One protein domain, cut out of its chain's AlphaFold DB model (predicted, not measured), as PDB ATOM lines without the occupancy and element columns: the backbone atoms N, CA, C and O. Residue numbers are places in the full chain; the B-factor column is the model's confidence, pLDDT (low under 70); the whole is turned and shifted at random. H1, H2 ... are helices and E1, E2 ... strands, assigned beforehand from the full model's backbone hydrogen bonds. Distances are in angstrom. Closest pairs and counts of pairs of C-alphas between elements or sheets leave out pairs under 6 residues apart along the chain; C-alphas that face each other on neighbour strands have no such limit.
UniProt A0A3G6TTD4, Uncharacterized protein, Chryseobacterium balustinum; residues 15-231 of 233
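What this domain is: This is residues 15 to 231 of the 233 residues of an uncharacterized protein of Chryseobacterium balustinum (UniProt A0A3G6TTD4). The domain is a four-bladed propeller: four strongly twisted sheets stand round one middle, where their inmost strands E2, E6, E11 and E15 form a ring and run nearly the same way, while E9, E10, E14 and E1 lie at the rim. The first printed strand, E1, completes the last blade beside E18, and residues 21 to 38, with the short helix H1, bridge the open side between that blade and the first, which are not face to face. The 217 printed residues have one named helix and 18 named strands, in the order E1, H1, then E2 to E18; the sheets E2 E3 E4 E5 E9, E6 E7 E8 E10 and E11 E12 E13 E14 are antiparallel, and E1 E18 E17 E16 E15 is mixed. The class is mostly strand, and the whole is compact, with a radius of gyration of the C-alphas of 16.8 A and spans of 50 by 40 by 34 A.

Where its parts are: E1, residues 15 to 20, begins at C-alpha 15 (2.670, 30.954, 19.004). H1 is residues 25 to 28. E2 is residues 39 to 42, E3 46 to 52, E4 58 to 64 and E5 70 to 75. E6, residues 77 to 84, begins at C-alpha 77 (28.433, 23.926, 24.640) and is 20.8 A long; E7, 87 to 94, is 23.0 A. E8 is residues 100 to 106, E9 113 to 115 and E10 138 to 145. E11, 147 to 155, is 21.3 A and E12, 158 to 165, is 21.4 A; E13 is 171 to 177 and E14 180 to 186. E15 is residues 197 to 202, E16 205 to 210 and E17 216 to 221; E18, 224 to 230, ends at C-alpha 230 (6.688, 17.574, 8.680).

How they stand to each other: E2 to E5, E6 to E8, E11 to E14 and E15 to E18 are meanders, each strand the antiparallel neighbour of the one before; in the hairpin E6 and E7, N 79 and O 91 are 2.9 A apart, within hydrogen-bond range. E9 is antiparallel to E5, with N 72 and O 113 at 3.0 A, and E10 to E8, with N 103 and O 142 at 3.0 A. E1 is parallel to E18, with N 18 and O 227 at 3.0 A. The sheets form a stack, face to face in turn: the sheet of E2 faces that of E6 at 10.1 A, the sheet of E6 that of E11 at 9.2 A, and the sheet of E11 that of E15 at 10.4 A, centre to centre of the facing parts. The closest C-alphas of E2 and E6 are those of Phe 41 and Val 81, 5.9 A; of E6 and E11, Ser 80 and Thr 151, 5.7 A; of E11 and E15, Thr 151 and Ile 198, 7.9 A; of E2 and E15, Phe 41 and Lys 200, 7.9 A. E10 bends by 62 degrees at residue 141 and E11 by 68 degrees at residue 150. H1 only grazes the sheet of E15; it is too short for a pair of O i and N i+4 inside it, and its one pair of O i and N i+3 is within range.

The domain as a whole: The two C-alphas farthest apart are those of Asp 21 and Lys 111, 51.1 A. The printed part has no cut. The link from E9 to E10, residues 116 to 137, is long. The mean pLDDT of the printed part is 92.0, with residues 32 to 34 under 70.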
ATOM      1  N   PHE A  15       2.265  32.326  19.297       96.38
ATOM      2  CA  PHE A  15       2.670  30.954  19.004       96.38
ATOM      3  C   PHE A  15       1.609  30.240  18.173       96.38
ATOM      4  O   PHE A  15       0.429  30.252  18.525       96.38
ATOM      5  N   THR A  16       2.043  29.615  17.082       96.56
ATOM      6  CA  THR A  16       1.191  28.821  16.193       96.56
ATOM      7  C   THR A  16       1.887  27.528  15.803       96.56
ATOM      8  O   THR A  16       3.117  27.445  15.772       96.56
ATOM      9  N   THR A  17       1.090  26.522  15.474       96.06
ATOM     10  CA  THR A  17       1.571  25.262  14.920       96.06
ATOM     11  C   THR A  17       0.855  24.964  13.613       96.06
ATOM     12  O   THR A  17      -0.286  25.376  13.406       96.06
ATOM     13  N   GLU A  18       1.529  24.261  12.712       95.06
ATOM     14  CA  GLU A  18       0.906  23.693  11.519       95.06
ATOM     15  C   GLU A  18       1.538  22.342  11.194       95.06
ATOM     16  O   GLU A  18       2.703  22.109  11.513       95.06
ATOM     17  N   THR A  19       0.804  21.491  10.487       94.31
ATOM     18  CA  THR A  19       1.339  20.249   9.924       94.31
ATOM     19  C   THR A  19       1.297  20.336   8.410       94.31
ATOM     20  O   THR A  19       0.262  20.677   7.839       94.31
ATOM     21  N   VAL A  20       2.409  20.009   7.757       93.56
ATOM     22  CA  VAL A  20       2.519  19.996   6.296       93.56
ATOM     23  C   VAL A  20       2.749  18.578   5.784       93.56
ATOM     24  O   VAL A  20       3.527  17.809   6.349       93.56
ATOM     25  N   ASP A  21       2.081  18.230   4.684       90.44
ATOM     26  CA  ASP A  21       2.224  16.928   4.025       90.44
ATOM     27  C   ASP A  21       3.402  16.931   3.042       90.44
ATOM     28  O   ASP A  21       3.253  16.909   1.822       90.44
ATOM     29  N   ARG A  22       4.603  17.098   3.594       87.88
ATOM     30  CA  ARG A  22       5.867  17.058   2.855       87.88
ATOM     31  C   ARG A  22       6.997  16.634   3.780       87.88
ATOM     32  O   ARG A  22       6.929  16.858   4.987       87.88
ATOM     33  N   ASN A  23       8.049  16.073   3.192       85.62
ATOM     34  CA  ASN A  23       9.246  15.642   3.908       85.62
ATOM     35  C   ASN A  23      10.208  16.833   4.137       85.62
ATOM     36  O   ASN A  23      10.429  17.653   3.240       85.62
ATOM     37  N   ILE A  24      10.798  16.924   5.334       87.12
ATOM     38  CA  ILE A  24      11.713  18.004   5.750       87.12
ATOM     39  C   ILE A  24      13.027  18.044   4.944       87.12
ATOM     40  O   ILE A  24      13.707  19.070   4.919       87.12
ATOM     41  N   VAL A  25      13.385  16.966   4.234       85.25
ATOM     42  CA  VAL A  25      14.642  16.827   3.473       85.25
ATOM     43  C   VAL A  25      14.920  18.013   2.543       85.25
ATOM     44  O   VAL A  25      16.072  18.427   2.422       85.25
ATOM     45  N   GLN A  26      13.900  18.582   1.892       80.56
ATOM     46  CA  GLN A  26      14.091  19.741   1.007       80.56
ATOM     47  C   GLN A  26      14.545  20.993   1.769       80.56
ATOM     48  O   GLN A  26      15.404  21.727   1.284       80.56
ATOM     49  N   GLU A  27      14.024  21.204   2.976       85.19
ATOM     50  CA  GLU A  27      14.408  22.320   3.843       85.19
ATOM     51  C   GLU A  27      15.823  22.099   4.403       85.19
ATOM     52  O   GLU A  27      16.640  23.018   4.426       85.19
ATOM     53  N   LEU A  28      16.166  20.854   4.763       83.62
ATOM     54  CA  LEU A  28      17.500  20.490   5.265       83.62
ATOM     55  C   LEU A  28      18.612  20.644   4.215       83.62
ATOM     56  O   LEU A  28      19.782  20.812   4.560       83.62
ATOM     57  N   LYS A  29      18.293  20.612   2.916       81.56
ATOM     58  CA  LYS A  29      19.288  20.914   1.872       81.56
ATOM     59  C   LYS A  29      19.773  22.363   1.939       81.56
ATOM     60  O   LYS A  29      20.906  22.624   1.549       81.56
ATOM     61  N   GLN A  30      18.960  23.286   2.457       72.81
ATOM     62  CA  GLN A  30      19.327  24.702   2.547       72.81
ATOM     63  C   GLN A  30      20.399  24.966   3.615       72.81
ATOM     64  O   GLN A  30      21.152  25.925   3.477       72.81
ATOM     65  N   ILE A  31      20.505  24.120   4.648       77.31
ATOM     66  CA  ILE A  31      21.414  24.337   5.787       77.31
ATOM     67  C   ILE A  31      22.785  23.668   5.633       77.31
ATOM     68  O   ILE A  31      23.758  24.172   6.187       77.31
ATOM     69  N   LYS A  32      22.902  22.586   4.843       65.06
ATOM     70  CA  LYS A  32      24.130  21.765   4.748       65.06
ATOM     71  C   LYS A  32      25.389  22.503   4.258       65.06
ATOM     72  O   LYS A  32      26.476  21.969   4.421       65.06
ATOM     73  N   ASN A  33      25.261  23.715   3.713       61.25
ATOM     74  CA  ASN A  33      26.368  24.457   3.097       61.25
ATOM     75  C   ASN A  33      26.585  25.876   3.656       61.25
ATOM     76  O   ASN A  33      27.323  26.648   3.050       61.25
ATOM     77  N   GLN A  34      25.921  26.281   4.746       65.62
ATOM     78  CA  GLN A  34      25.850  27.716   5.068       65.62
ATOM     79  C   GLN A  34      26.940  28.254   5.998       65.62
ATOM     80  O   GLN A  34      27.289  29.426   5.861       65.62
ATOM     81  N   LYS A  35      27.468  27.469   6.946       72.44
ATOM     82  CA  LYS A  35      28.477  27.965   7.897       72.44
ATOM     83  C   LYS A  35      29.534  26.902   8.209       72.44
ATOM     84  O   LYS A  35      29.180  25.729   8.318       72.44
ATOM     85  N   PRO A  36      30.810  27.297   8.363       82.50
ATOM     86  CA  PRO A  36      31.838  26.402   8.875       82.50
ATOM     87  C   PRO A  36      31.480  25.949  10.294       82.50
ATOM     88  O   PRO A  36      30.874  26.704  11.061       82.50
ATOM     89  N   TYR A  37      31.867  24.721  10.646       84.38
ATOM     90  CA  TYR A  37      31.682  24.216  12.002       84.38
ATOM     91  C   TYR A  37      32.317  25.165  13.020       84.38
ATOM     92  O   TYR A  37      33.419  25.677  12.826       84.38
ATOM     93  N   GLY A  38      31.580  25.420  14.096       89.75
ATOM     94  CA  GLY A  38      32.009  26.282  15.192       89.75
ATOM     95  C   GLY A  38      31.588  27.741  15.040       89.75
ATOM     96  O   GLY A  38      31.458  28.423  16.046       89.75
ATOM     97  N   LEU A  39      31.315  28.253  13.835       93.12
ATOM     98  CA  LEU A  39      30.858  29.641  13.686       93.12
ATOM     99  C   LEU A  39      29.403  29.778  14.157       93.12
ATOM    100  O   LEU A  39      28.467  29.383  13.460       93.12
ATOM    101  N   VAL A  40      29.205  30.392  15.324       93.31
ATOM    102  CA  VAL A  40      27.883  30.531  15.958       93.31
ATOM    103  C   VAL A  40      27.257  31.903  15.744       93.31
ATOM    104  O   VAL A  40      26.030  32.027  15.735       93.31
ATOM    105  N   PHE A  41      28.069  32.942  15.546       94.94
ATOM    106  CA  PHE A  41      27.583  34.308  15.368       94.94
ATOM    107  C   PHE A  41      28.598  35.195  14.654       94.94
ATOM    108  O   PHE A  41      29.792  34.914  14.635       94.94
ATOM    109  N   GLN A  42      28.108  36.273  14.053       95.06
ATOM    110  CA  GLN A  42      28.937  37.255  13.383       95.06
ATOM    111  C   GLN A  42      28.242  38.616  13.408       95.06
ATOM    112  O   GLN A  42      27.060  38.708  13.081       95.06
ATOM    113  N   ASP A  43      28.993  39.664  13.730       95.31
ATOM    114  CA  ASP A  43      28.575  41.054  13.546       95.31
ATOM    115  C   ASP A  43      29.632  41.831  12.747       95.31
ATOM    116  O   ASP A  43      30.461  41.237  12.056       95.31
ATOM    117  N   GLU A  44      29.585  43.159  12.781       95.62
ATOM    118  CA  GLU A  44      30.540  44.016  12.072       95.62
ATOM    119  C   GLU A  44      31.982  43.848  12.573       95.62
ATOM    120  O   GLU A  44      32.906  43.874  11.763       95.62
ATOM    121  N   LYS A  45      32.179  43.616  13.878       97.44
ATOM    122  CA  LYS A  45      33.500  43.621  14.520       97.44
ATOM    123  C   LYS A  45      34.070  42.219  14.719       97.44
ATOM    124  O   LYS A  45      35.280  42.037  14.582       97.44
ATOM    125  N   TYR A  46      33.229  41.235  15.024       98.00
ATOM    126  CA  TYR A  46      33.672  39.895  15.402       98.00
ATOM    127  C   TYR A  46      33.033  38.792  14.567       98.00
ATOM    128  O   TYR A  46      31.857  38.832  14.197       98.00
ATOM    129  N   GLU A  47      33.826  37.753  14.330       97.06
ATOM    130  CA  GLU A  47      33.329  36.393  14.143       97.06
ATOM    131  C   GLU A  47      33.381  35.694  15.502       97.06
ATOM    132  O   GLU A  47      34.407  35.741  16.188       97.06
ATOM    133  N   VAL A  48      32.286  35.055  15.898       97.25
ATOM    134  CA  VAL A  48      32.191  34.354  17.176       97.25
ATOM    135  C   VAL A  48      32.082  32.865  16.919       97.25
ATOM    136  O   VAL A  48      31.143  32.390  16.275       97.25
ATOM    137  N   TRP A  49      33.057  32.143  17.448       96.62
ATOM    138  CA  TRP A  49      33.247  30.723  17.228       96.62
ATOM    139  C   TRP A  49      33.126  29.963  18.539       96.62
ATOM    140  O   TRP A  49      33.454  30.501  19.593       96.62
ATOM    141  N   ASN A  50      32.707  28.708  18.486       94.69
ATOM    142  CA  ASN A  50      32.728  27.816  19.626       94.69
ATOM    143  C   ASN A  50      33.473  26.518  19.323       94.69
ATOM    144  O   ASN A  50      33.585  26.070  18.183       94.69
ATOM    145  N   SER A  51      33.931  25.903  20.400       94.06
ATOM    146  CA  SER A  51      34.224  24.482  20.483       94.06
ATOM    147  C   SER A  51      33.363  23.881  21.594       94.06
ATOM    148  O   SER A  51      32.952  24.578  22.524       94.06
ATOM    149  N   CYS A  52      33.048  22.596  21.481       91.38
ATOM    150  CA  CYS A  52      32.270  21.849  22.465       91.38
ATOM    151  C   CYS A  52      32.797  20.420  22.506       91.38
ATOM    152  O   CYS A  52      33.096  19.838  21.471       91.38
ATOM    153  N   SER A  53      32.898  19.864  23.702       89.56
ATOM    154  CA  SER A  53      33.421  18.528  23.961       89.56
ATOM    155  C   SER A  53      32.502  17.778  24.925       89.56
ATOM    156  O   SER A  53      32.922  17.228  25.941       89.56
ATOM    157  N   GLY A  54      31.196  17.857  24.661       85.56
ATOM    158  CA  GLY A  54      30.176  17.213  25.483       85.56
ATOM    159  C   GLY A  54      30.271  17.613  26.959       85.56
ATOM    160  O   GLY A  54      30.105  18.781  27.324       85.56
ATOM    161  N   GLU A  55      30.522  16.626  27.817       82.88
ATOM    162  CA  GLU A  55      30.628  16.806  29.270       82.88
ATOM    163  C   GLU A  55      31.860  17.603  29.718       82.88
ATOM    164  O   GLU A  55      31.822  18.242  30.770       82.88
ATOM    165  N   TRP A  56      32.917  17.618  28.905       85.69
ATOM    166  CA  TRP A  56      34.161  18.325  29.204       85.69
ATOM    167  C   TRP A  56      34.022  19.842  29.035       85.69
ATOM    168  O   TRP A  56      34.831  20.612  29.541       85.69
ATOM    169  N   GLY A  57      32.946  20.299  28.390       86.06
ATOM    170  CA  GLY A  57      32.695  21.713  28.138       86.06
ATOM    171  C   GLY A  57      33.375  22.190  26.861       86.06
ATOM    172  O   GLY A  57      33.529  21.431  25.907       86.06
ATOM    173  N   GLY A  58      33.723  23.468  26.801       92.56
ATOM    174  CA  GLY A  58      34.218  24.065  25.572       92.56
ATOM    175  C   GLY A  58      34.735  25.480  25.757       92.56
ATOM    176  O   GLY A  58      35.005  25.954  26.864       92.56
ATOM    177  N   THR A  59      34.880  26.170  24.638       95.94
ATOM    178  CA  THR A  59      35.420  27.524  24.604       95.94
ATOM    179  C   THR A  59      34.614  28.362  23.629       95.94
ATOM    180  O   THR A  59      34.213  27.885  22.567       95.94
ATOM    181  N   ILE A  60      34.372  29.621  23.990       97.62
ATOM    182  CA  ILE A  60      33.887  30.637  23.058       97.62
ATOM    183  C   ILE A  60      35.066  31.512  22.632       97.62
ATOM    184  O   ILE A  60      35.877  31.923  23.463       97.62
ATOM    185  N   TYR A  61      35.158  31.801  21.340       97.94
ATOM    186  CA  TYR A  61      36.212  32.604  20.739       97.94
ATOM    187  C   TYR A  61      35.606  33.797  20.010       97.94
ATOM    188  O   TYR A  61      34.644  33.662  19.259       97.94
ATOM    189  N   PHE A  62      36.214  34.958  20.188       98.31
ATOM    190  CA  PHE A  62      35.910  36.193  19.491       98.31
ATOM    191  C   PHE A  62      37.111  36.549  18.635       98.31
ATOM    192  O   PHE A  62      38.147  36.971  19.146       98.31
ATOM    193  N   LYS A  63      36.975  36.364  17.326       98.12
ATOM    194  CA  LYS A  63      37.982  36.770  16.353       98.12
ATOM    195  C   LYS A  63      37.622  38.151  15.832       98.12
ATOM    196  O   LYS A  63      36.606  38.315  15.155       98.12
ATOM    197  N   ASN A  64      38.433  39.144  16.172       98.06
ATOM    198  CA  ASN A  64      38.265  40.503  15.683       98.06
ATOM    199  C   ASN A  64      38.623  40.554  14.191       98.06
ATOM    200  O   ASN A  64      39.690  40.116  13.765       98.06
ATOM    201  N   LYS A  65      37.710  41.085  13.379       97.62
ATOM    202  CA  LYS A  65      37.834  41.120  11.918       97.62
ATOM    203  C   LYS A  65      38.813  42.167  11.402       97.62
ATOM    204  O   LYS A  65      39.283  42.046  10.277       97.62
ATOM    205  N   HIS A  66      39.094  43.196  12.196       96.62
ATOM    206  CA  HIS A  66      39.956  44.305  11.800       96.62
ATOM    207  C   HIS A  66      41.434  43.996  12.026       96.62
ATOM    208  O   HIS A  66      42.252  44.312  11.169       96.62
ATOM    209  N   ASN A  67      41.782  43.393  13.168       96.56
ATOM    210  CA  ASN A  67      43.176  43.105  13.534       96.56
ATOM    211  C   ASN A  67      43.515  41.601  13.541       96.56
ATOM    212  O   ASN A  67      44.684  41.249  13.658       96.56
ATOM    213  N   GLY A  68      42.521  40.718  13.406       96.12
ATOM    214  CA  GLY A  68      42.708  39.267  13.411       96.12
ATOM    215  C   GLY A  68      42.942  38.651  14.793       96.12
ATOM    216  O   GLY A  68      43.100  37.433  14.874       96.12
ATOM    217  N   GLU A  69      42.954  39.442  15.871       97.94
ATOM    218  CA  GLU A  69      43.182  38.937  17.225       97.94
ATOM    219  C   GLU A  69      42.048  38.014  17.668       97.94
ATOM    220  O   GLU A  69      40.867  38.288  17.438       97.94
ATOM    221  N   ILE A  70      42.419  36.919  18.329       98.06
ATOM    222  CA  ILE A  70      41.475  35.935  18.842       98.06
ATOM    223  C   ILE A  70      41.488  36.012  20.359       98.06
ATOM    224  O   ILE A  70      42.511  35.817  21.020       98.06
ATOM    225  N   ARG A  71      40.314  36.294  20.899       97.94
ATOM    226  CA  ARG A  71      40.045  36.400  22.325       97.94
ATOM    227  C   ARG A  71      39.163  35.239  22.739       97.94
ATOM    228  O   ARG A  71      38.321  34.825  21.947       97.94
ATOM    229  N   TYR A  72      39.338  34.688  23.930       97.69
ATOM    230  CA  TYR A  72      38.602  33.486  24.311       97.69
ATOM    231  C   TYR A  72      38.208  33.462  25.778       97.69
ATOM    232  O   TYR A  72      38.835  34.103  26.619       97.69
ATOM    233  N   ALA A  73      37.154  32.706  26.064       97.06
ATOM    234  CA  ALA A  73      36.708  32.436  27.415       97.06
ATOM    235  C   ALA A  73      36.022  31.072  27.509       97.06
ATOM    236  O   ALA A  73      35.565  30.495  26.517       97.06
ATOM    237  N   GLN A  74      35.943  30.566  28.731       95.25
ATOM    238  CA  GLN A  74      35.321  29.304  29.057       95.25
ATOM    239  C   GLN A  74      33.846  29.352  28.691       95.25
ATOM    240  O   GLN A  74      33.120  30.304  28.985       95.25
ATOM    241  N   SER A  75      33.409  28.276  28.056       92.44
ATOM    242  CA  SER A  75      32.023  28.022  27.722       92.44
ATOM    243  C   SER A  75      31.722  26.546  27.986       92.44
ATOM    244  O   SER A  75      32.623  25.745  28.220       92.44
ATOM    245  N   THR A  76      30.451  26.162  28.018       89.81
ATOM    246  CA  THR A  76      30.087  24.736  27.996       89.81
ATOM    247  C   THR A  76      29.925  24.325  26.534       89.81
ATOM    248  O   THR A  76      30.893  24.412  25.787       89.81
ATOM    249  N   CYS A  77      28.721  23.993  26.069       92.38
ATOM    250  CA  CYS A  77      28.433  23.926  24.640       92.38
ATOM    251  C   CYS A  77      27.511  25.078  24.250       92.38
ATOM    252  O   CYS A  77      26.346  25.133  24.651       92.38
ATOM    253  N   THR A  78      28.050  26.039  23.501       94.88
ATOM    254  CA  THR A  78      27.287  27.210  23.055       94.88
ATOM    255  C   THR A  78      26.265  26.828  21.991       94.88
ATOM    256  O   THR A  78      26.621  26.277  20.954       94.88
ATOM    257  N   VAL A  79      24.998  27.172  22.231       94.12
ATOM    258  CA  VAL A  79      23.882  26.959  21.289       94.12
ATOM    259  C   VAL A  79      23.452  28.244  20.594       94.12
ATOM    260  O   VAL A  79      22.908  28.212  19.499       94.12
ATOM    261  N   SER A  80      23.671  29.406  21.207       95.69
ATOM    262  CA  SER A  80      23.393  30.681  20.547       95.69
ATOM    263  C   SER A  80      24.187  31.818  21.163       95.69
ATOM    264  O   SER A  80      24.486  31.817  22.359       95.69
ATOM    265  N   VAL A  81      24.481  32.811  20.329       97.69
ATOM    266  CA  VAL A  81      25.067  34.087  20.729       97.69
ATOM    267  C   VAL A  81      24.151  35.201  20.237       97.69
ATOM    268  O   VAL A  81      23.659  35.166  19.106       97.69
ATOM    269  N   ASN A  82      23.877  36.158  21.116       97.69
ATOM    270  CA  ASN A  82      23.015  37.304  20.845       97.69
ATOM    271  C   ASN A  82      23.712  38.583  21.291       97.69
ATOM    272  O   ASN A  82      24.358  38.585  22.341       97.69
ATOM    273  N   LYS A  83      23.546  39.665  20.535       96.69
ATOM    274  CA  LYS A  83      24.044  40.989  20.893       96.69
ATOM    275  C   LYS A  83      22.892  41.916  21.283       96.69
ATOM    276  O   LYS A  83      21.899  42.020  20.565       96.69
ATOM    277  N   ILE A  84      23.024  42.599  22.420       95.88
ATOM    278  CA  ILE A  84      22.089  43.644  22.869       95.88
ATOM    279  C   ILE A  84      22.915  44.866  23.271       95.88
ATOM    280  O   ILE A  84      23.667  44.823  24.246       95.88
ATOM    281  N   GLY A  85      22.797  45.950  22.500       94.94
ATOM    282  CA  GLY A  85      23.736  47.069  22.588       94.94
ATOM    283  C   GLY A  85      25.164  46.594  22.304       94.94
ATOM    284  O   GLY A  85      25.398  45.892  21.323       94.94
ATOM    285  N   ASP A  86      26.097  46.915  23.197       94.56
ATOM    286  CA  ASP A  86      27.507  46.511  23.080       94.56
ATOM    287  C   ASP A  86      27.833  45.185  23.781       94.56
ATOM    288  O   ASP A  86      28.991  44.778  23.838       94.56
ATOM    289  N   LYS A  87      26.824  44.499  24.326       97.31
ATOM    290  CA  LYS A  87      27.011  43.281  25.116       97.31
ATOM    291  C   LYS A  87      26.667  42.032  24.325       97.31
ATOM    292  O   LYS A  87      25.664  42.001  23.611       97.31
ATOM    293  N   TYR A  88      27.447  40.979  24.543       98.31
ATOM    294  CA  TYR A  88      27.199  39.646  24.005       98.31
ATOM    295  C   TYR A  88      26.652  38.724  25.089       98.31
ATOM    296  O   TYR A  88      27.130  38.723  26.223       98.31
ATOM    297  N   TYR A  89      25.675  37.909  24.708       98.25
ATOM    298  CA  TYR A  89      25.027  36.922  25.558       98.25
ATOM    299  C   TYR A  89      25.230  35.531  24.971       98.25
ATOM    300  O   TYR A  89      24.690  35.216  23.906       98.25
ATOM    301  N   ILE A  90      26.006  34.705  25.667       98.31
ATOM    302  CA  ILE A  90      26.398  33.361  25.239       98.31
ATOM    303  C   ILE A  90      25.507  32.360  25.957       98.31
ATOM    304  O   ILE A  90      25.613  32.201  27.170       98.31
ATOM    305  N   SER A  91      24.601  31.712  25.227       97.81
ATOM    306  CA  SER A  91      23.727  30.681  25.788       97.81
ATOM    307  C   SER A  91      24.376  29.318  25.653       97.81
ATOM    308  O   SER A  91      24.658  28.873  24.538       97.81
ATOM    309  N   ASN A  92      24.563  28.658  26.789       96.31
ATOM    310  CA  ASN A  92      25.265  27.395  26.892       96.31
ATOM    311  C   ASN A  92      24.348  26.298  27.417       96.31
ATOM    312  O   ASN A  92      23.443  26.527  28.227       96.31
ATOM    313  N   VAL A  93      24.620  25.081  26.973       93.56
ATOM    314  CA  VAL A  93      23.979  23.870  27.464       93.56
ATOM    315  C   VAL A  93      25.034  22.798  27.705       93.56
ATOM    316  O   VAL A  93      26.047  22.726  27.015       93.56
ATOM    317  N   SER A  94      24.787  21.968  28.704       90.25
ATOM    318  CA  SER A  94      25.359  20.643  28.865       90.25
ATOM    319  C   SER A  94      24.187  19.691  28.996       90.25
ATOM    320  O   SER A  94      23.347  19.862  29.878       90.25
ATOM    321  N   THR A  95      24.097  18.716  28.101       79.69
ATOM    322  CA  THR A  95      23.064  17.673  28.136       79.69
ATOM    323  C   THR A  95      23.447  16.510  29.051       79.69
ATOM    324  O   THR A  95      22.699  15.543  29.153       79.69
ATOM    325  N   HIS A  96      24.583  16.603  29.751       77.12
ATOM    326  CA  HIS A  96      25.010  15.598  30.713       77.12
ATOM    327  C   HIS A  96      24.106  15.597  31.964       77.12
ATOM    328  O   HIS A  96      23.663  16.651  32.439       77.12
ATOM    329  N   LEU A  97      23.836  14.404  32.507       78.38
ATOM    330  CA  LEU A  97      22.962  14.153  33.664       78.38
ATOM    331  C   LEU A  97      21.579  14.823  33.546       78.38
ATOM    332  O   LEU A  97      20.744  14.390  32.760       78.38
ATOM    333  N   TYR A  98      21.328  15.861  34.349       80.50
ATOM    334  CA  TYR A  98      20.023  16.510  34.523       80.50
ATOM    335  C   TYR A  98      19.800  17.710  33.604       80.50
ATOM    336  O   TYR A  98      18.908  18.515  33.866       80.50
ATOM    337  N   ALA A  99      20.635  17.853  32.576       87.62
ATOM    338  CA  ALA A  99      20.820  19.077  31.816       87.62
ATOM    339  C   ALA A  99      21.210  20.289  32.683       87.62
ATOM    340  O   ALA A  99      20.626  20.594  33.728       87.62
ATOM    341  N   ARG A 100      22.203  21.038  32.218       93.06
ATOM    342  CA  ARG A 100      22.590  22.312  32.815       93.06
ATOM    343  C   ARG A 100      22.669  23.356  31.729       93.06
ATOM    344  O   ARG A 100      23.259  23.116  30.681       93.06
ATOM    345  N   SER A 101      22.115  24.523  31.995       95.69
ATOM    346  CA  SER A 101      22.172  25.643  31.075       95.69
ATOM    347  C   SER A 101      22.563  26.915  31.788       95.69
ATOM    348  O   SER A 101      22.118  27.191  32.900       95.69
ATOM    349  N   SER A 102      23.372  27.713  31.108       97.00
ATOM    350  CA  SER A 102      23.829  29.001  31.605       97.00
ATOM    351  C   SER A 102      23.793  30.046  30.503       97.00
ATOM    352  O   SER A 102      23.787  29.723  29.312       97.00
ATOM    353  N   ILE A 103      23.750  31.314  30.905       98.38
ATOM    354  CA  ILE A 103      23.999  32.431  29.997       98.38
ATOM    355  C   ILE A 103      25.131  33.270  30.572       98.38
ATOM    356  O   ILE A 103      25.077  33.686  31.734       98.38
ATOM    357  N   LEU A 104      26.145  33.513  29.745       98.00
ATOM    358  CA  LEU A 104      27.257  34.409  30.042       98.00
ATOM    359  C   LEU A 104      27.011  35.759  29.369       98.00
ATOM    360  O   LEU A 104      26.625  35.804  28.205       98.00
ATOM    361  N   GLU A 105      27.258  36.846  30.087       98.19
ATOM    362  CA  GLU A 105      27.377  38.201  29.555       98.19
ATOM    363  C   GLU A 105      28.865  38.524  29.349       98.19
ATOM    364  O   GLU A 105      29.678  38.300  30.248       98.19
ATOM    365  N   ILE A 106      29.206  39.059  28.176       98.25
ATOM    366  CA  ILE A 106      30.542  39.557  27.826       98.25
ATOM    367  C   ILE A 106      30.383  40.995  27.336       98.25
ATOM    368  O   ILE A 106      29.668  41.252  26.366       98.25
ATOM    369  N   ILE A 107      31.033  41.938  28.020       96.00
ATOM    370  CA  ILE A 107      30.928  43.373  27.709       96.00
ATOM    371  C   ILE A 107      31.998  43.790  26.701       96.00
ATOM    372  O   ILE A 107      31.703  44.511  25.756       96.00
ATOM    373  N   ASN A 108      33.244  43.356  26.896       95.69
ATOM    374  CA  ASN A 108      34.347  43.756  26.033       95.69
ATOM    375  C   ASN A 108      35.243  42.560  25.684       95.69
ATOM    376  O   ASN A 108      36.163  42.246  26.442       95.69
ATOM    377  N   PRO A 109      35.026  41.928  24.515       97.38
ATOM    378  CA  PRO A 109      35.855  40.819  24.068       97.38
ATOM    379  C   PRO A 109      37.360  41.128  24.009       97.38
ATOM    380  O   PRO A 109      38.161  40.234  24.250       97.38
ATOM    381  N   GLU A 110      37.772  42.380  23.761       97.06
ATOM    382  CA  GLU A 110      39.200  42.754  23.672       97.06
ATOM    383  C   GLU A 110      39.966  42.587  24.985       97.06
ATOM    384  O   GLU A 110      41.192  42.507  24.987       97.06
ATOM    385  N   LYS A 111      39.249  42.562  26.110       97.12
ATOM    386  CA  LYS A 111      39.837  42.402  27.440       97.12
ATOM    387  C   LYS A 111      39.861  40.946  27.910       97.12
ATOM    388  O   LYS A 111      40.409  40.677  28.975       97.12
ATOM    389  N   MET A 112      39.280  40.020  27.145       97.56
ATOM    390  CA  MET A 112      39.422  38.591  27.420       97.56
ATOM    391  C   MET A 112      40.849  38.127  27.097       97.56
ATOM    392  O   MET A 112      41.666  38.841  26.503       97.56
ATOM    393  N   GLU A 113      41.152  36.894  27.480       97.31
ATOM    394  CA  GLU A 113      42.466  36.310  27.254       97.31
ATOM    395  C   GLU A 113      42.764  36.152  25.756       97.31
ATOM    396  O   GLU A 113      41.866  35.878  24.960       97.31
ATOM    397  N   LEU A 114      44.022  36.376  25.358       97.25
ATOM    398  CA  LEU A 114      44.475  36.240  23.971       97.25
ATOM    399  C   LEU A 114      44.834  34.783  23.677       97.25
ATOM    400  O   LEU A 114      45.501  34.134  24.478       97.25
ATOM    401  N   THR A 115      44.503  34.306  22.483       95.12
ATOM    402  CA  THR A 115      45.082  33.081  21.928       95.12
ATOM    403  C   THR A 115      45.599  33.320  20.515       95.12
ATOM    404  O   THR A 115      45.095  34.165  19.776       95.12
ATOM    405  N   LEU A 116      46.615  32.552  20.129       91.12
ATOM    406  CA  LEU A 116      47.169  32.560  18.775       91.12
ATOM    407  C   LEU A 116      46.420  31.614  17.830       91.12
ATOM    408  O   LEU A 116      46.633  31.660  16.620       91.12
ATOM    409  N   LYS A 117      45.570  30.725  18.365       88.19
ATOM    410  CA  LYS A 117      44.934  29.655  17.595       88.19
ATOM    411  C   LYS A 117      43.437  29.588  17.867       88.19
ATOM    412  O   LYS A 117      43.009  29.451  19.011       88.19
ATOM    413  N   LEU A 118      42.667  29.585  16.781       89.56
ATOM    414  CA  LEU A 118      41.302  29.080  16.760       89.56
ATOM    415  C   LEU A 118      41.371  27.584  16.411       89.56
ATOM    416  O   LEU A 118      41.869  27.253  15.330       89.56
ATOM    417  N   PRO A 119      40.968  26.663  17.301       85.50
ATOM    418  CA  PRO A 119      40.999  25.245  16.979       85.50
ATOM    419  C   PRO A 119      39.991  24.925  15.874       85.50
ATOM    420  O   PRO A 119      38.913  25.516  15.808       85.50
ATOM    421  N   LEU A 120      40.334  23.959  15.018       84.75
ATOM    422  CA  LEU A 120      39.362  23.383  14.100       84.75
ATOM    423  C   LEU A 120      38.375  22.558  14.931       84.75
ATOM    424  O   LEU A 120      38.771  21.602  15.605       84.75
ATOM    425  N   PHE A 121      37.113  22.979  14.940       86.06
ATOM    426  CA  PHE A 121      36.072  22.306  15.700       86.06
ATOM    427  C   PHE A 121      35.452  21.172  14.885       86.06
ATOM    428  O   PHE A 121      34.953  21.387  13.779       86.06
ATOM    429  N   HIS A 122      35.456  19.984  15.483       84.94
ATOM    430  CA  HIS A 122      34.824  18.777  14.975       84.94
ATOM    431  C   HIS A 122      33.700  18.373  15.933       84.94
ATOM    432  O   HIS A 122      34.001  17.908  17.033       84.94
ATOM    433  N   PRO A 123      32.416  18.568  15.577       81.62
ATOM    434  CA  PRO A 123      31.299  18.259  16.473       81.62
ATOM    435  C   PRO A 123      31.199  16.776  16.852       81.62
ATOM    436  O   PRO A 123      30.574  16.446  17.854       81.62
ATOM    437  N   GLU A 124      31.808  15.892  16.066       83.38
ATOM    438  CA  GLU A 124      31.896  14.453  16.303       83.38
ATOM    439  C   GLU A 124      33.032  14.025  17.250       83.38
ATOM    440  O   GLU A 124      33.114  12.847  17.593       83.38
ATOM    441  N   ILE A 125      33.912  14.946  17.664       83.44
ATOM    442  CA  ILE A 125      35.081  14.637  18.496       83.44
ATOM    443  C   ILE A 125      34.904  15.208  19.902       83.44
ATOM    444  O   ILE A 125      34.831  16.420  20.098       83.44
ATOM    445  N   GLU A 126      34.953  14.324  20.897       84.50
ATOM    446  CA  GLU A 126      35.102  14.698  22.302       84.50
ATOM    447  C   GLU A 126      36.591  14.684  22.681       84.50
ATOM    448  O   GLU A 126      37.268  13.657  22.638       84.50
ATOM    449  N   THR A 127      37.125  15.855  23.024       87.25
ATOM    450  CA  THR A 127      38.516  16.067  23.441       87.25
ATOM    451  C   THR A 127      38.646  17.162  24.498       87.25
ATOM    452  O   THR A 127      37.940  18.171  24.473       87.25
ATOM    453  N   ARG A 128      39.608  17.018  25.410       85.88
ATOM    454  CA  ARG A 128      39.921  18.063  26.397       85.88
ATOM    455  C   ARG A 128      40.681  19.255  25.812       85.88
ATOM    456  O   ARG A 128      40.816  20.279  26.469       85.88
ATOM    457  N   GLU A 129      41.160  19.157  24.572       86.25
ATOM    458  CA  GLU A 129      41.864  20.256  23.889       86.25
ATOM    459  C   GLU A 129      40.987  21.495  23.667       86.25
ATOM    460  O   GLU A 129      41.493  22.599  23.474       86.25
ATOM    461  N   TYR A 130      39.667  21.314  23.679       86.06
ATOM    462  CA  TYR A 130      38.698  22.393  23.531       86.06
ATOM    463  C   TYR A 130      38.413  23.140  24.833       86.06
ATOM    464  O   TYR A 130      37.742  24.173  24.791       86.06
ATOM    465  N   GLU A 131      38.900  22.650  25.971       87.06
ATOM    466  CA  GLU A 131      38.671  23.266  27.270       87.06
ATOM    467  C   GLU A 131      39.619  24.443  27.512       87.06
ATOM    468  O   GLU A 131      40.836  24.345  27.348       87.06
ATOM    469  N   THR A 132      39.061  25.545  28.006       89.94
ATOM    470  CA  THR A 132      39.825  26.610  28.658       89.94
ATOM    471  C   THR A 132      39.364  26.792  30.097       89.94
ATOM    472  O   THR A 132      38.224  26.495  30.453       89.94
ATOM    473  N   LYS A 133      40.256  27.334  30.925       89.94
ATOM    474  CA  LYS A 133      39.959  27.766  32.296       89.94
ATOM    475  C   LYS A 133      39.731  29.274  32.408       89.94
ATOM    476  O   LYS A 133      39.433  29.756  33.497       89.94
ATOM    477  N   SER A 134      39.897  30.019  31.315       93.88
ATOM    478  CA  SER A 134      39.794  31.475  31.336       93.88
ATOM    479  C   SER A 134      38.349  31.922  31.485       93.88
ATOM    480  O   SER A 134      37.521  31.635  30.633       93.88
ATOM    481  N   ASN A 135      38.030  32.658  32.539       94.06
ATOM    482  CA  ASN A 135      36.727  33.298  32.735       94.06
ATOM    483  C   ASN A 135      36.834  34.832  32.716       94.06
ATOM    484  O   ASN A 135      35.903  35.528  33.133       94.06
ATOM    485  N   LEU A 136      37.965  35.361  32.242       95.44
ATOM    486  CA  LEU A 136      38.243  36.790  32.192       95.44
ATOM    487  C   LEU A 136      37.172  37.523  31.370       95.44
ATOM    488  O   LEU A 136      36.830  37.094  30.273       95.44
ATOM    489  N   GLU A 137      36.635  38.619  31.916       95.19
ATOM    490  CA  GLU A 137      35.580  39.454  31.301       95.19
ATOM    491  C   GLU A 137      34.260  38.726  30.985       95.19
ATOM    492  O   GLU A 137      33.433  39.218  30.212       95.19
ATOM    493  N   THR A 138      34.023  37.584  31.634       96.69
ATOM    494  CA  THR A 138      32.733  36.893  31.596       96.69
ATOM    495  C   THR A 138      31.952  37.102  32.889       96.69
ATOM    496  O   THR A 138      32.505  37.110  33.990       96.69
ATOM    497  N   LYS A 139      30.632  37.246  32.768       97.31
ATOM    498  CA  LYS A 139      29.707  37.279  33.903       97.31
ATOM    499  C   LYS A 139      28.560  36.309  33.673       97.31
ATOM    500  O   LYS A 139      27.732  36.524  32.793       97.31
ATOM    501  N   THR A 140      28.438  35.288  34.509       97.19
ATOM    502  CA  THR A 140      27.264  34.408  34.492       97.19
ATOM    503  C   THR A 140      26.032  35.170  34.977       97.19
ATOM    504  O   THR A 140      25.992  35.632  36.118       97.19
ATOM    505  N   ILE A 141      25.019  35.310  34.117       97.44
ATOM    506  CA  ILE A 141      23.751  35.968  34.468       97.44
ATOM    507  C   ILE A 141      22.657  34.971  34.848       97.44
ATOM    508  O   ILE A 141      21.703  35.350  35.511       97.44
ATOM    509  N   VAL A 142      22.787  33.704  34.460       97.69
ATOM    510  CA  VAL A 142      21.940  32.597  34.923       97.69
ATOM    511  C   VAL A 142      22.728  31.301  34.810       97.69
ATOM    512  O   VAL A 142      23.503  31.126  33.869       97.69
ATOM    513  N   ASP A 143      22.519  30.405  35.764       95.94
ATOM    514  CA  ASP A 143      23.044  29.044  35.781       95.94
ATOM    515  C   ASP A 143      21.983  28.153  36.427       95.94
ATOM    516  O   ASP A 143      21.595  28.368  37.576       95.94
ATOM    517  N   SER A 144      21.432  27.226  35.649       95.31
ATOM    518  CA  SER A 144      20.270  26.437  36.035       95.31
ATOM    519  C   SER A 144      20.465  24.975  35.674       95.31
ATOM    520  O   SER A 144      20.878  24.638  34.567       95.31
ATOM    521  N   VAL A 145      20.088  24.103  36.604       94.19
ATOM    522  CA  VAL A 145      20.003  22.650  36.411       94.19
ATOM    523  C   VAL A 145      18.552  22.273  36.101       94.19
ATOM    524  O   VAL A 145      17.630  22.961  36.545       94.19
ATOM    525  N   GLY A 146      18.327  21.195  35.348       93.69
ATOM    526  CA  GLY A 146      16.985  20.703  35.028       93.69
ATOM    527  C   GLY A 146      16.344  21.369  33.812       93.69
ATOM    528  O   GLY A 146      15.159  21.147  33.553       93.69
ATOM    529  N   VAL A 147      17.093  22.198  33.081       94.00
ATOM    530  CA  VAL A 147      16.629  22.885  31.870       94.00
ATOM    531  C   VAL A 147      17.722  22.897  30.805       94.00
ATOM    532  O   VAL A 147      18.900  23.059  31.121       94.00
ATOM    533  N   SER A 148      17.315  22.775  29.546       95.00
ATOM    534  CA  SER A 148      18.175  22.925  28.371       95.00
ATOM    535  C   SER A 148      17.731  24.135  27.562       95.00
ATOM    536  O   SER A 148      16.579  24.206  27.134       95.00
ATOM    537  N   ILE A 149      18.636  25.078  27.313       96.31
ATOM    538  CA  ILE A 149      18.416  26.130  26.319       96.31
ATOM    539  C   ILE A 149      18.524  25.495  24.930       96.31
ATOM    540  O   ILE A 149      19.578  24.978  24.570       96.31
ATOM    541  N   LEU A 150      17.449  25.559  24.143       95.38
ATOM    542  CA  LEU A 150      17.465  25.158  22.732       95.38
ATOM    543  C   LEU A 150      17.996  26.288  21.847       95.38
ATOM    544  O   LEU A 150      18.672  26.049  20.855       95.38
ATOM    545  N   THR A 151      17.672  27.532  22.198       96.44
ATOM    546  CA  THR A 151      18.167  28.751  21.553       96.44
ATOM    547  C   THR A 151      17.806  29.971  22.400       96.44
ATOM    548  O   THR A 151      16.895  29.903  23.231       96.44
ATOM    549  N   SER A 152      18.449  31.101  22.131       97.31
ATOM    550  CA  SER A 152      18.062  32.416  22.632       97.31
ATOM    551  C   SER A 152      17.957  33.421  21.490       97.31
ATOM    552  O   SER A 152      18.689  33.315  20.508       97.31
ATOM    553  N   PHE A 153      17.059  34.392  21.632       96.94
ATOM    554  CA  PHE A 153      16.766  35.423  20.636       96.94
ATOM    555  C   PHE A 153      16.441  36.764  21.297       96.94
ATOM    556  O   PHE A 153      16.011  36.819  22.455       96.94
ATOM    557  N   VAL A 154      16.628  37.852  20.551       96.00
ATOM    558  CA  VAL A 154      16.358  39.211  21.031       96.00
ATOM    559  C   VAL A 154      14.987  39.670  20.549       96.00
ATOM    560  O   VAL A 154      14.657  39.580  19.368       96.00
ATOM    561  N   TYR A 155      14.188  40.229  21.456       95.69
ATOM    562  CA  TYR A 155      12.956  40.930  21.102       95.69
ATOM    563  C   TYR A 155      12.783  42.165  21.984       95.69
ATOM    564  O   TYR A 155      12.888  42.080  23.204       95.69
ATOM    565  N   LYS A 156      12.550  43.334  21.367       94.00
ATOM    566  CA  LYS A 156      12.427  44.632  22.063       94.00
ATOM    567  C   LYS A 156      13.528  44.848  23.116       94.00
ATOM    568  O   LYS A 156      13.234  45.156  24.268       94.00
ATOM    569  N   ASN A 157      14.790  44.647  22.724       93.75
ATOM    570  CA  ASN A 157      15.971  44.816  23.583       93.75
ATOM    571  C   ASN A 157      16.013  43.905  24.832       93.75
ATOM    572  O   ASN A 157      16.710  44.205  25.796       93.75
ATOM    573  N   ASN A 158      15.262  42.801  24.828       94.56
ATOM    574  CA  ASN A 158      15.273  41.788  25.878       94.56
ATOM    575  C   ASN A 158      15.723  40.444  25.299       94.56
ATOM    576  O   ASN A 158      15.354  40.095  24.175       94.56
ATOM    577  N   LEU A 159      16.497  39.692  26.084       97.06
ATOM    578  CA  LEU A 159      16.905  38.331  25.752       97.06
ATOM    579  C   LEU A 159      15.839  37.340  26.221       97.06
ATOM    580  O   LEU A 159      15.502  37.294  27.408       97.06
ATOM    581  N   TYR A 160      15.356  36.523  25.296       97.94
ATOM    582  CA  TYR A 160      14.470  35.402  25.578       97.94
ATOM    583  C   TYR A 160      15.136  34.099  25.158       97.94
ATOM    584  O   TYR A 160      15.924  34.072  24.215       97.94
ATOM    585  N   SER A 161      14.789  33.013  25.835       97.81
ATOM    586  CA  SER A 161      15.311  31.678  25.571       97.81
ATOM    587  C   SER A 161      14.167  30.692  25.409       97.81
ATOM    588  O   SER A 161      13.233  30.687  26.211       97.81
ATOM    589  N   VAL A 162      14.260  29.839  24.390       97.38
ATOM    590  CA  VAL A 162      13.426  28.641  24.295       97.38
ATOM    591  C   VAL A 162      14.083  27.570  25.152       97.38
ATOM    592  O   VAL A 162      15.213  27.163  24.878       97.38
ATOM    593  N   LEU A 163      13.391  27.142  26.201       96.50
ATOM    594  CA  LEU A 163      13.880  26.161  27.159       96.50
ATOM    595  C   LEU A 163      13.081  24.871  27.052       96.50
ATOM    596  O   LEU A 163      11.857  24.917  26.961       96.50
ATOM    597  N   LYS A 164      13.773  23.743  27.167       94.88
ATOM    598  CA  LYS A 164      13.187  22.434  27.437       94.88
ATOM    599  C   LYS A 164      13.399  22.084  28.907       94.88
ATOM    600  O   LYS A 164      14.527  22.142  29.395       94.88
ATOM    601  N   ASN A 165      12.336  21.721  29.615       93.75
ATOM    602  CA  ASN A 165      12.445  21.182  30.966       93.75
ATOM    603  C   ASN A 165      12.861  19.705  30.918       93.75
ATOM    604  O   ASN A 165      12.255  18.915  30.201       93.75
ATOM    605  N   TYR A 166      13.866  19.327  31.705       90.62
ATOM    606  CA  TYR A 166      14.404  17.965  31.715       90.62
ATOM    607  C   TYR A 166      13.419  16.916  32.260       90.62
ATOM    608  O   TYR A 166      13.453  15.766  31.844       90.62
ATOM    609  N   LYS A 167      12.546  17.281  33.210       89.69
ATOM    610  CA  LYS A 167      11.688  16.314  33.920       89.69
ATOM    611  C   LYS A 167      10.403  15.959  33.182       89.69
ATOM    612  O   LYS A 167       9.856  14.890  33.425       89.69
ATOM    613  N   ASN A 168       9.860  16.884  32.398       91.06
ATOM    614  CA  ASN A 168       8.528  16.744  31.803       91.06
ATOM    615  C   ASN A 168       8.464  17.188  30.338       91.06
ATOM    616  O   ASN A 168       7.368  17.340  29.807       91.06
ATOM    617  N   ASP A 169       9.620  17.442  29.717       90.62
ATOM    618  CA  ASP A 169       9.768  17.852  28.318       90.62
ATOM    619  C   ASP A 169       9.001  19.128  27.920       90.62
ATOM    620  O   ASP A 169       8.928  19.462  26.738       90.62
ATOM    621  N   ILE A 170       8.476  19.892  28.890       94.56
ATOM    622  CA  ILE A 170       7.729  21.120  28.611       94.56
ATOM    623  C   ILE A 170       8.659  22.145  27.962       94.56
ATOM    624  O   ILE A 170       9.713  22.493  28.508       94.56
ATOM    625  N   ILE A 171       8.217  22.672  26.819       95.88
ATOM    626  CA  ILE A 171       8.901  23.738  26.095       95.88
ATOM    627  C   ILE A 171       8.331  25.089  26.521       95.88
ATOM    628  O   ILE A 171       7.122  25.318  26.487       95.88
ATOM    629  N   THR A 172       9.203  26.013  26.911       97.06
ATOM    630  CA  THR A 172       8.814  27.364  27.332       97.06
ATOM    631  C   THR A 172       9.642  28.425  26.635       97.06
ATOM    632  O   THR A 172      10.777  28.185  26.236       97.06
ATOM    633  N   ILE A 173       9.090  29.627  26.540       97.56
ATOM    634  CA  ILE A 173       9.849  30.850  26.329       97.56
ATOM    635  C   ILE A 173      10.031  31.491  27.692       97.56
ATOM    636  O   ILE A 173       9.057  31.785  28.389       97.56
ATOM    637  N   SER A 174      11.281  31.720  28.056       97.56
ATOM    638  CA  SER A 174      11.660  32.314  29.330       97.56
ATOM    639  C   SER A 174      12.567  33.515  29.116       97.56
ATOM    640  O   SER A 174      13.220  33.637  28.085       97.56
ATOM    641  N   LYS A 175      12.634  34.395  30.110       97.00
ATOM    642  CA  LYS A 175      13.657  35.444  30.207       97.00
ATOM    643  C   LYS A 175      14.405  35.315  31.524       97.00
ATOM    644  O   LYS A 175      13.911  34.678  32.455       97.00
ATOM    645  N   VAL A 176      15.584  35.919  31.605       96.06
ATOM    646  CA  VAL A 176      16.339  35.982  32.859       96.06
ATOM    647  C   VAL A 176      15.803  37.132  33.712       96.06
ATOM    648  O   VAL A 176      15.812  38.283  33.286       96.06
ATOM    649  N   GLU A 177      15.355  36.823  34.925       94.31
ATOM    650  CA  GLU A 177      15.025  37.792  35.971       94.31
ATOM    651  C   GLU A 177      15.661  37.333  37.285       94.31
ATOM    652  O   GLU A 177      15.528  36.168  37.657       94.31
ATOM    653  N   ASN A 178      16.350  38.230  37.999       93.50
ATOM    654  CA  ASN A 178      17.010  37.918  39.279       93.50
ATOM    655  C   ASN A 178      17.875  36.645  39.213       93.50
ATOM    656  O   ASN A 178      17.797  35.765  40.070       93.50
ATOM    657  N   ASN A 179      18.667  36.544  38.146       94.75
ATOM    658  CA  ASN A 179      19.555  35.429  37.829       94.75
ATOM    659  C   ASN A 179      18.873  34.057  37.683       94.75
ATOM    660  O   ASN A 179      19.520  33.021  37.836       94.75
ATOM    661  N   LYS A 180      17.570  34.031  37.388       96.50
ATOM    662  CA  LYS A 180      16.791  32.809  37.165       96.50
ATOM    663  C   LYS A 180      15.994  32.906  35.875       96.50
ATOM    664  O   LYS A 180      15.590  33.991  35.463       96.50
ATOM    665  N   PHE A 181      15.722  31.761  35.260       97.38
ATOM    666  CA  PHE A 181      14.748  31.696  34.181       97.38
ATOM    667  C   PHE A 181      13.338  31.874  34.736       97.38
ATOM    668  O   PHE A 181      12.918  31.156  35.644       97.38
ATOM    669  N   LYS A 182      12.605  32.822  34.158       96.75
ATOM    670  CA  LYS A 182      11.185  33.025  34.404       96.75
ATOM    671  C   LYS A 182      10.414  32.776  33.122       96.75
ATOM    672  O   LYS A 182      10.626  33.470  32.124       96.75
ATOM    673  N   THR A 183       9.509  31.806  33.179       96.69
ATOM    674  CA  THR A 183       8.604  31.481  32.079       96.69
ATOM    675  C   THR A 183       7.703  32.665  31.765       96.69
ATOM    676  O   THR A 183       7.025  33.197  32.641       96.69
ATOM    677  N   VAL A 184       7.695  33.056  30.495       96.81
ATOM    678  CA  VAL A 184       6.787  34.057  29.921       96.81
ATOM    679  C   VAL A 184       5.629  33.363  29.213       96.81
ATOM    680  O   VAL A 184       4.500  33.841  29.249       96.81
ATOM    681  N   GLN A 185       5.903  32.230  28.566       96.31
ATOM    682  CA  GLN A 185       4.906  31.479  27.816       96.31
ATOM    683  C   GLN A 185       5.308  30.009  27.691       96.31
ATOM    684  O   GLN A 185       6.474  29.704  27.457       96.31
ATOM    685  N   THR A 186       4.336  29.108  27.788       96.00
ATOM    686  CA  THR A 186       4.498  27.694  27.422       96.00
ATOM    687  C   THR A 186       4.169  27.499  25.941       96.00
ATOM    688  O   THR A 186       3.250  28.133  25.418       96.00
ATOM    689  N   LEU A 187       4.938  26.654  25.251       94.81
ATOM    690  CA  LEU A 187       4.700  26.258  23.864       94.81
ATOM    691  C   LEU A 187       4.023  24.884  23.835       94.81
ATOM    692  O   LEU A 187       4.677  23.856  23.655       94.81
ATOM    693  N   ASP A 188       2.711  24.874  24.067       90.19
ATOM    694  CA  ASP A 188       1.930  23.641  24.188       90.19
ATOM    695  C   ASP A 188       1.947  22.807  22.895       90.19
ATOM    696  O   ASP A 188       1.946  23.339  21.784       90.19
ATOM    697  N   GLY A 189       1.939  21.479  23.043       84.81
ATOM    698  CA  GLY A 189       1.903  20.541  21.915       84.81
ATOM    699  C   GLY A 189       3.246  20.309  21.214       84.81
ATOM    700  O   GLY A 189       3.280  19.611  20.204       84.81
ATOM    701  N   LEU A 190       4.349  20.860  21.734       88.56
ATOM    702  CA  LEU A 190       5.700  20.567  21.254       88.56
ATOM    703  C   LEU A 190       6.378  19.500  22.111       88.56
ATOM    704  O   LEU A 190       6.486  19.651  23.324       88.56
ATOM    705  N   ILE A 191       6.907  18.467  21.454       85.44
ATOM    706  CA  ILE A 191       7.814  17.480  22.047       85.44
ATOM    707  C   ILE A 191       9.077  17.470  21.189       85.44
ATOM    708  O   ILE A 191       9.047  17.032  20.037       85.44
ATOM    709  N   LEU A 192      10.168  18.002  21.742       85.94
ATOM    710  CA  LEU A 192      11.444  18.197  21.053       85.94
ATOM    711  C   LEU A 192      12.519  17.376  21.767       85.94
ATOM    712  O   LEU A 192      12.872  17.675  22.908       85.94
ATOM    713  N   ASN A 193      13.012  16.322  21.119       77.06
ATOM    714  CA  ASN A 193      13.915  15.351  21.749       77.06
ATOM    715  C   ASN A 193      15.382  15.512  21.355       77.06
ATOM    716  O   ASN A 193      16.241  14.996  22.063       77.06
ATOM    717  N   ASP A 194      15.668  16.291  20.315       78.69
ATOM    718  CA  ASP A 194      17.031  16.490  19.832       78.69
ATOM    719  C   ASP A 194      17.505  17.929  19.977       78.69
ATOM    720  O   ASP A 194      16.719  18.882  20.014       78.69
ATOM    721  N   SER A 195      18.826  18.071  19.940       84.00
ATOM    722  CA  SER A 195      19.488  19.342  19.684       84.00
ATOM    723  C   SER A 195      19.187  19.805  18.252       84.00
ATOM    724  O   SER A 195      19.512  19.091  17.298       84.00
ATOM    725  N   PRO A 196      18.578  20.988  18.062       90.38
ATOM    726  CA  PRO A 196      18.281  21.487  16.730       90.38
ATOM    727  C   PRO A 196      19.545  21.954  16.013       90.38
ATOM    728  O   PRO A 196      20.466  22.491  16.629       90.38
ATOM    729  N   GLN A 197      19.538  21.877  14.683       89.62
ATOM    730  CA  GLN A 197      20.445  22.704  13.886       89.62
ATOM    731  C   GLN A 197      19.878  24.122  13.818       89.62
ATOM    732  O   GLN A 197      18.703  24.307  13.495       89.62
ATOM    733  N   ILE A 198      20.692  25.125  14.144       91.06
ATOM    734  CA  ILE A 198      20.235  26.509  14.296       91.06
ATOM    735  C   ILE A 198      20.751  27.343  13.132       91.06
ATOM    736  O   ILE A 198      21.952  27.551  12.974       91.06
ATOM    737  N   LEU A 199      19.824  27.889  12.350       90.88
ATOM    738  CA  LEU A 199      20.110  28.911  11.358       90.88
ATOM    739  C   LEU A 199      19.662  30.271  11.889       90.88
ATOM    740  O   LEU A 199      18.480  30.611  11.854       90.88
ATOM    741  N   LYS A 200      20.624  31.061  12.366       90.31
ATOM    742  CA  LYS A 200      20.407  32.464  12.729       90.31
ATOM    743  C   LYS A 200      20.652  33.363  11.518       90.31
ATOM    744  O   LYS A 200      21.787  33.441  11.038       90.31
ATOM    745  N   GLU A 201      19.586  34.012  11.046       88.62
ATOM    746  CA  GLU A 201      19.599  34.960   9.922       88.62
ATOM    747  C   GLU A 201      19.791  36.407  10.410       88.62
ATOM    748  O   GLU A 201      20.423  37.213   9.737       88.62
ATOM    749  N   SER A 202      19.271  36.743  11.596       88.38
ATOM    750  CA  SER A 202      19.527  38.008  12.302       88.38
ATOM    751  C   SER A 202      19.236  37.861  13.802       88.38
ATOM    752  O   SER A 202      18.787  36.806  14.249       88.38
ATOM    753  N   GLU A 203      19.430  38.917  14.597       85.81
ATOM    754  CA  GLU A 203      19.083  38.923  16.034       85.81
ATOM    755  C   GLU A 203      17.606  38.634  16.333       85.81
ATOM    756  O   GLU A 203      17.270  38.125  17.401       85.81
ATOM    757  N   THR A 204      16.727  38.937  15.379       89.12
ATOM    758  CA  THR A 204      15.276  38.781  15.526       89.12
ATOM    759  C   THR A 204      14.705  37.694  14.625       89.12
ATOM    760  O   THR A 204      13.488  37.538  14.592       89.12
ATOM    761  N   HIS A 205      15.544  36.959  13.882       94.06
ATOM    762  CA  HIS A 205      15.103  35.959  12.912       94.06
ATOM    763  C   HIS A 205      16.003  34.724  12.925       94.06
ATOM    764  O   HIS A 205      17.181  34.793  12.565       94.06
ATOM    765  N   GLN A 206      15.429  33.581  13.295       95.00
ATOM    766  CA  GLN A 206      16.129  32.304  13.290       95.00
ATOM    767  C   GLN A 206      15.194  31.115  13.055       95.00
ATOM    768  O   GLN A 206      13.991  31.180  13.318       95.00
ATOM    769  N   LYS A 207      15.780  30.021  12.573       94.81
ATOM    770  CA  LYS A 207      15.127  28.735  12.323       94.81
ATOM    771  C   LYS A 207      15.870  27.634  13.061       94.81
ATOM    772  O   LYS A 207      17.096  27.580  13.019       94.81
ATOM    773  N   LEU A 208      15.125  26.768  13.728       94.31
ATOM    774  CA  LEU A 208      15.648  25.600  14.422       94.31
ATOM    775  C   LEU A 208      15.092  24.359  13.736       94.31
ATOM    776  O   LEU A 208      13.875  24.197  13.666       94.31
ATOM    777  N   TYR A 209      15.977  23.507  13.239       92.81
ATOM    778  CA  TYR A 209      15.635  22.302  12.493       92.81
ATOM    779  C   TYR A 209      15.776  21.081  13.399       92.81
ATOM    780  O   TYR A 209      16.882  20.762  13.841       92.81
ATOM    781  N   PHE A 210      14.663  20.394  13.640       91.38
ATOM    782  CA  PHE A 210      14.576  19.156  14.412       91.38
ATOM    783  C   PHE A 210      14.379  17.981  13.452       91.38
ATOM    784  O   PHE A 210      13.584  18.084  12.516       91.38
ATOM    785  N   GLN A 211      15.120  16.888  13.655       85.44
ATOM    786  CA  GLN A 211      15.191  15.783  12.690       85.44
ATOM    787  C   GLN A 211      14.686  14.446  13.240       85.44
ATOM    788  O   GLN A 211      14.109  13.686  12.464       85.44
ATOM    789  N   ASN A 212      14.833  14.156  14.535       78.56
ATOM    790  CA  ASN A 212      14.431  12.876  15.114       78.56
ATOM    791  C   ASN A 212      13.160  13.028  15.967       78.56
ATOM    792  O   ASN A 212      12.818  14.106  16.454       78.56
ATOM    793  N   SER A 213      12.434  11.915  16.116       76.56
ATOM    794  CA  SER A 213      11.102  11.785  16.742       76.56
ATOM    795  C   SER A 213       9.988  12.617  16.091       76.56
ATOM    796  O   SER A 213       9.004  12.050  15.624       76.56
ATOM    797  N   THR A 214      10.156  13.936  16.024       81.94
ATOM    798  CA  THR A 214       9.169  14.909  15.557       81.94
ATOM    799  C   THR A 214       9.848  15.887  14.591       81.94
ATOM    800  O   THR A 214      10.241  16.986  14.998       81.94
ATOM    801  N   PRO A 215      10.034  15.503  13.313       90.00
ATOM    802  CA  PRO A 215      10.677  16.364  12.336       90.00
ATOM    803  C   PRO A 215       9.904  17.667  12.182       90.00
ATOM    804  O   PRO A 215       8.691  17.683  11.938       90.00
ATOM    805  N   GLY A 216      10.610  18.778  12.321       93.25
ATOM    806  CA  GLY A 216       9.960  20.069  12.301       93.25
ATOM    807  C   GLY A 216      10.916  21.235  12.280       93.25
ATOM    808  O   GLY A 216      12.119  21.105  12.506       93.25
ATOM    809  N   ILE A 217      10.346  22.398  11.993       94.56
ATOM    810  CA  ILE A 217      11.074  23.659  12.001       94.56
ATOM    811  C   ILE A 217      10.382  24.593  12.979       94.56
ATOM    812  O   ILE A 217       9.220  24.949  12.779       94.56
ATOM    813  N   LEU A 218      11.107  25.016  14.017       95.69
ATOM    814  CA  LEU A 218      10.691  26.141  14.848       95.69
ATOM    815  C   LEU A 218      11.229  27.426  14.221       95.69
ATOM    816  O   LEU A 218      12.432  27.688  14.205       95.69
ATOM    817  N   TYR A 219      10.313  28.226  13.704       96.69
ATOM    818  CA  TYR A 219      10.549  29.537  13.137       96.69
ATOM    819  C   TYR A 219      10.326  30.614  14.197       96.69
ATOM    820  O   TYR A 219       9.255  30.675  14.801       96.69
ATOM    821  N   ILE A 220      11.313  31.484  14.400       97.44
ATOM    822  CA  ILE A 220      11.231  32.620  15.320       97.44
ATOM    823  C   ILE A 220      11.523  33.886  14.522       97.44
ATOM    824  O   ILE A 220      12.630  34.050  14.009       97.44
ATOM    825  N   LYS A 221      10.537  34.786  14.425       96.94
ATOM    826  CA  LYS A 221      10.701  36.121  13.841       96.94
ATOM    827  C   LYS A 221       9.982  37.175  14.672       96.94
ATOM    828  O   LYS A 221       8.751  37.230  14.679       96.94
ATOM    829  N   ASN A 222      10.742  38.058  15.313       94.88
ATOM    830  CA  ASN A 222      10.226  39.046  16.264       94.88
ATOM    831  C   ASN A 222       9.372  38.377  17.358       94.88
ATOM    832  O   ASN A 222       9.869  37.538  18.103       94.88
ATOM    833  N   ASN A 223       8.085  38.730  17.446       95.88
ATOM    834  CA  ASN A 223       7.139  38.133  18.382       95.88
ATOM    835  C   ASN A 223       6.426  36.887  17.836       95.88
ATOM    836  O   ASN A 223       5.637  36.287  18.563       95.88
ATOM    837  N   LYS A 224       6.645  36.522  16.569       97.31
ATOM    838  CA  LYS A 224       5.958  35.408  15.915       97.31
ATOM    839  C   LYS A 224       6.801  34.154  16.002       97.31
ATOM    840  O   LYS A 224       7.944  34.128  15.544       97.31
ATOM    841  N   ILE A 225       6.208  33.117  16.571       97.38
ATOM    842  CA  ILE A 225       6.833  31.820  16.771       97.38
ATOM    843  C   ILE A 225       5.919  30.780  16.146       97.38
ATOM    844  O   ILE A 225       4.733  30.688  16.461       97.38
ATOM    845  N   LYS A 226       6.465  30.013  15.212       97.25
ATOM    846  CA  LYS A 226       5.708  29.020  14.464       97.25
ATOM    847  C   LYS A 226       6.462  27.711  14.466       97.25
ATOM    848  O   LYS A 226       7.636  27.699  14.120       97.25
ATOM    849  N   PHE A 227       5.796  26.626  14.827       95.94
ATOM    850  CA  PHE A 227       6.338  25.292  14.615       95.94
ATOM    851  C   PHE A 227       5.624  24.620  13.448       95.94
ATOM    852  O   PHE A 227       4.403  24.466  13.469       95.94
ATOM    853  N   THR A 228       6.383  24.216  12.437       95.50
ATOM    854  CA  THR A 228       5.865  23.453  11.302       95.50
ATOM    855  C   THR A 228       6.290  21.997  11.459       95.50
ATOM    856  O   THR A 228       7.483  21.700  11.395       95.50
ATOM    857  N   PHE A 229       5.323  21.102  11.660       94.00
ATOM    858  CA  PHE A 229       5.513  19.652  11.683       94.00
ATOM    859  C   PHE A 229       5.562  19.105  10.256       94.00
ATOM    860  O   PHE A 229       4.697  19.426   9.439       94.00
ATOM    861  N   TYR A 230       6.541  18.251   9.969       92.06
ATOM    862  CA  TYR A 230       6.688  17.574   8.680       92.06
ATOM    863  C   TYR A 230       6.379  16.084   8.851       92.06
ATOM    864  O   TYR A 230       6.779  15.471   9.842       92.06
ATOM    865  N   LYS A 231       5.671  15.486   7.888       85.44
ATOM    866  CA  LYS A 231       5.424  14.038   7.890       85.44
ATOM    867  C   LYS A 231       6.672  13.280   7.428       85.44
ATOM    868  O   LYS A 231       7.330  13.678   6.465       85.44
TER     869      LYS A 231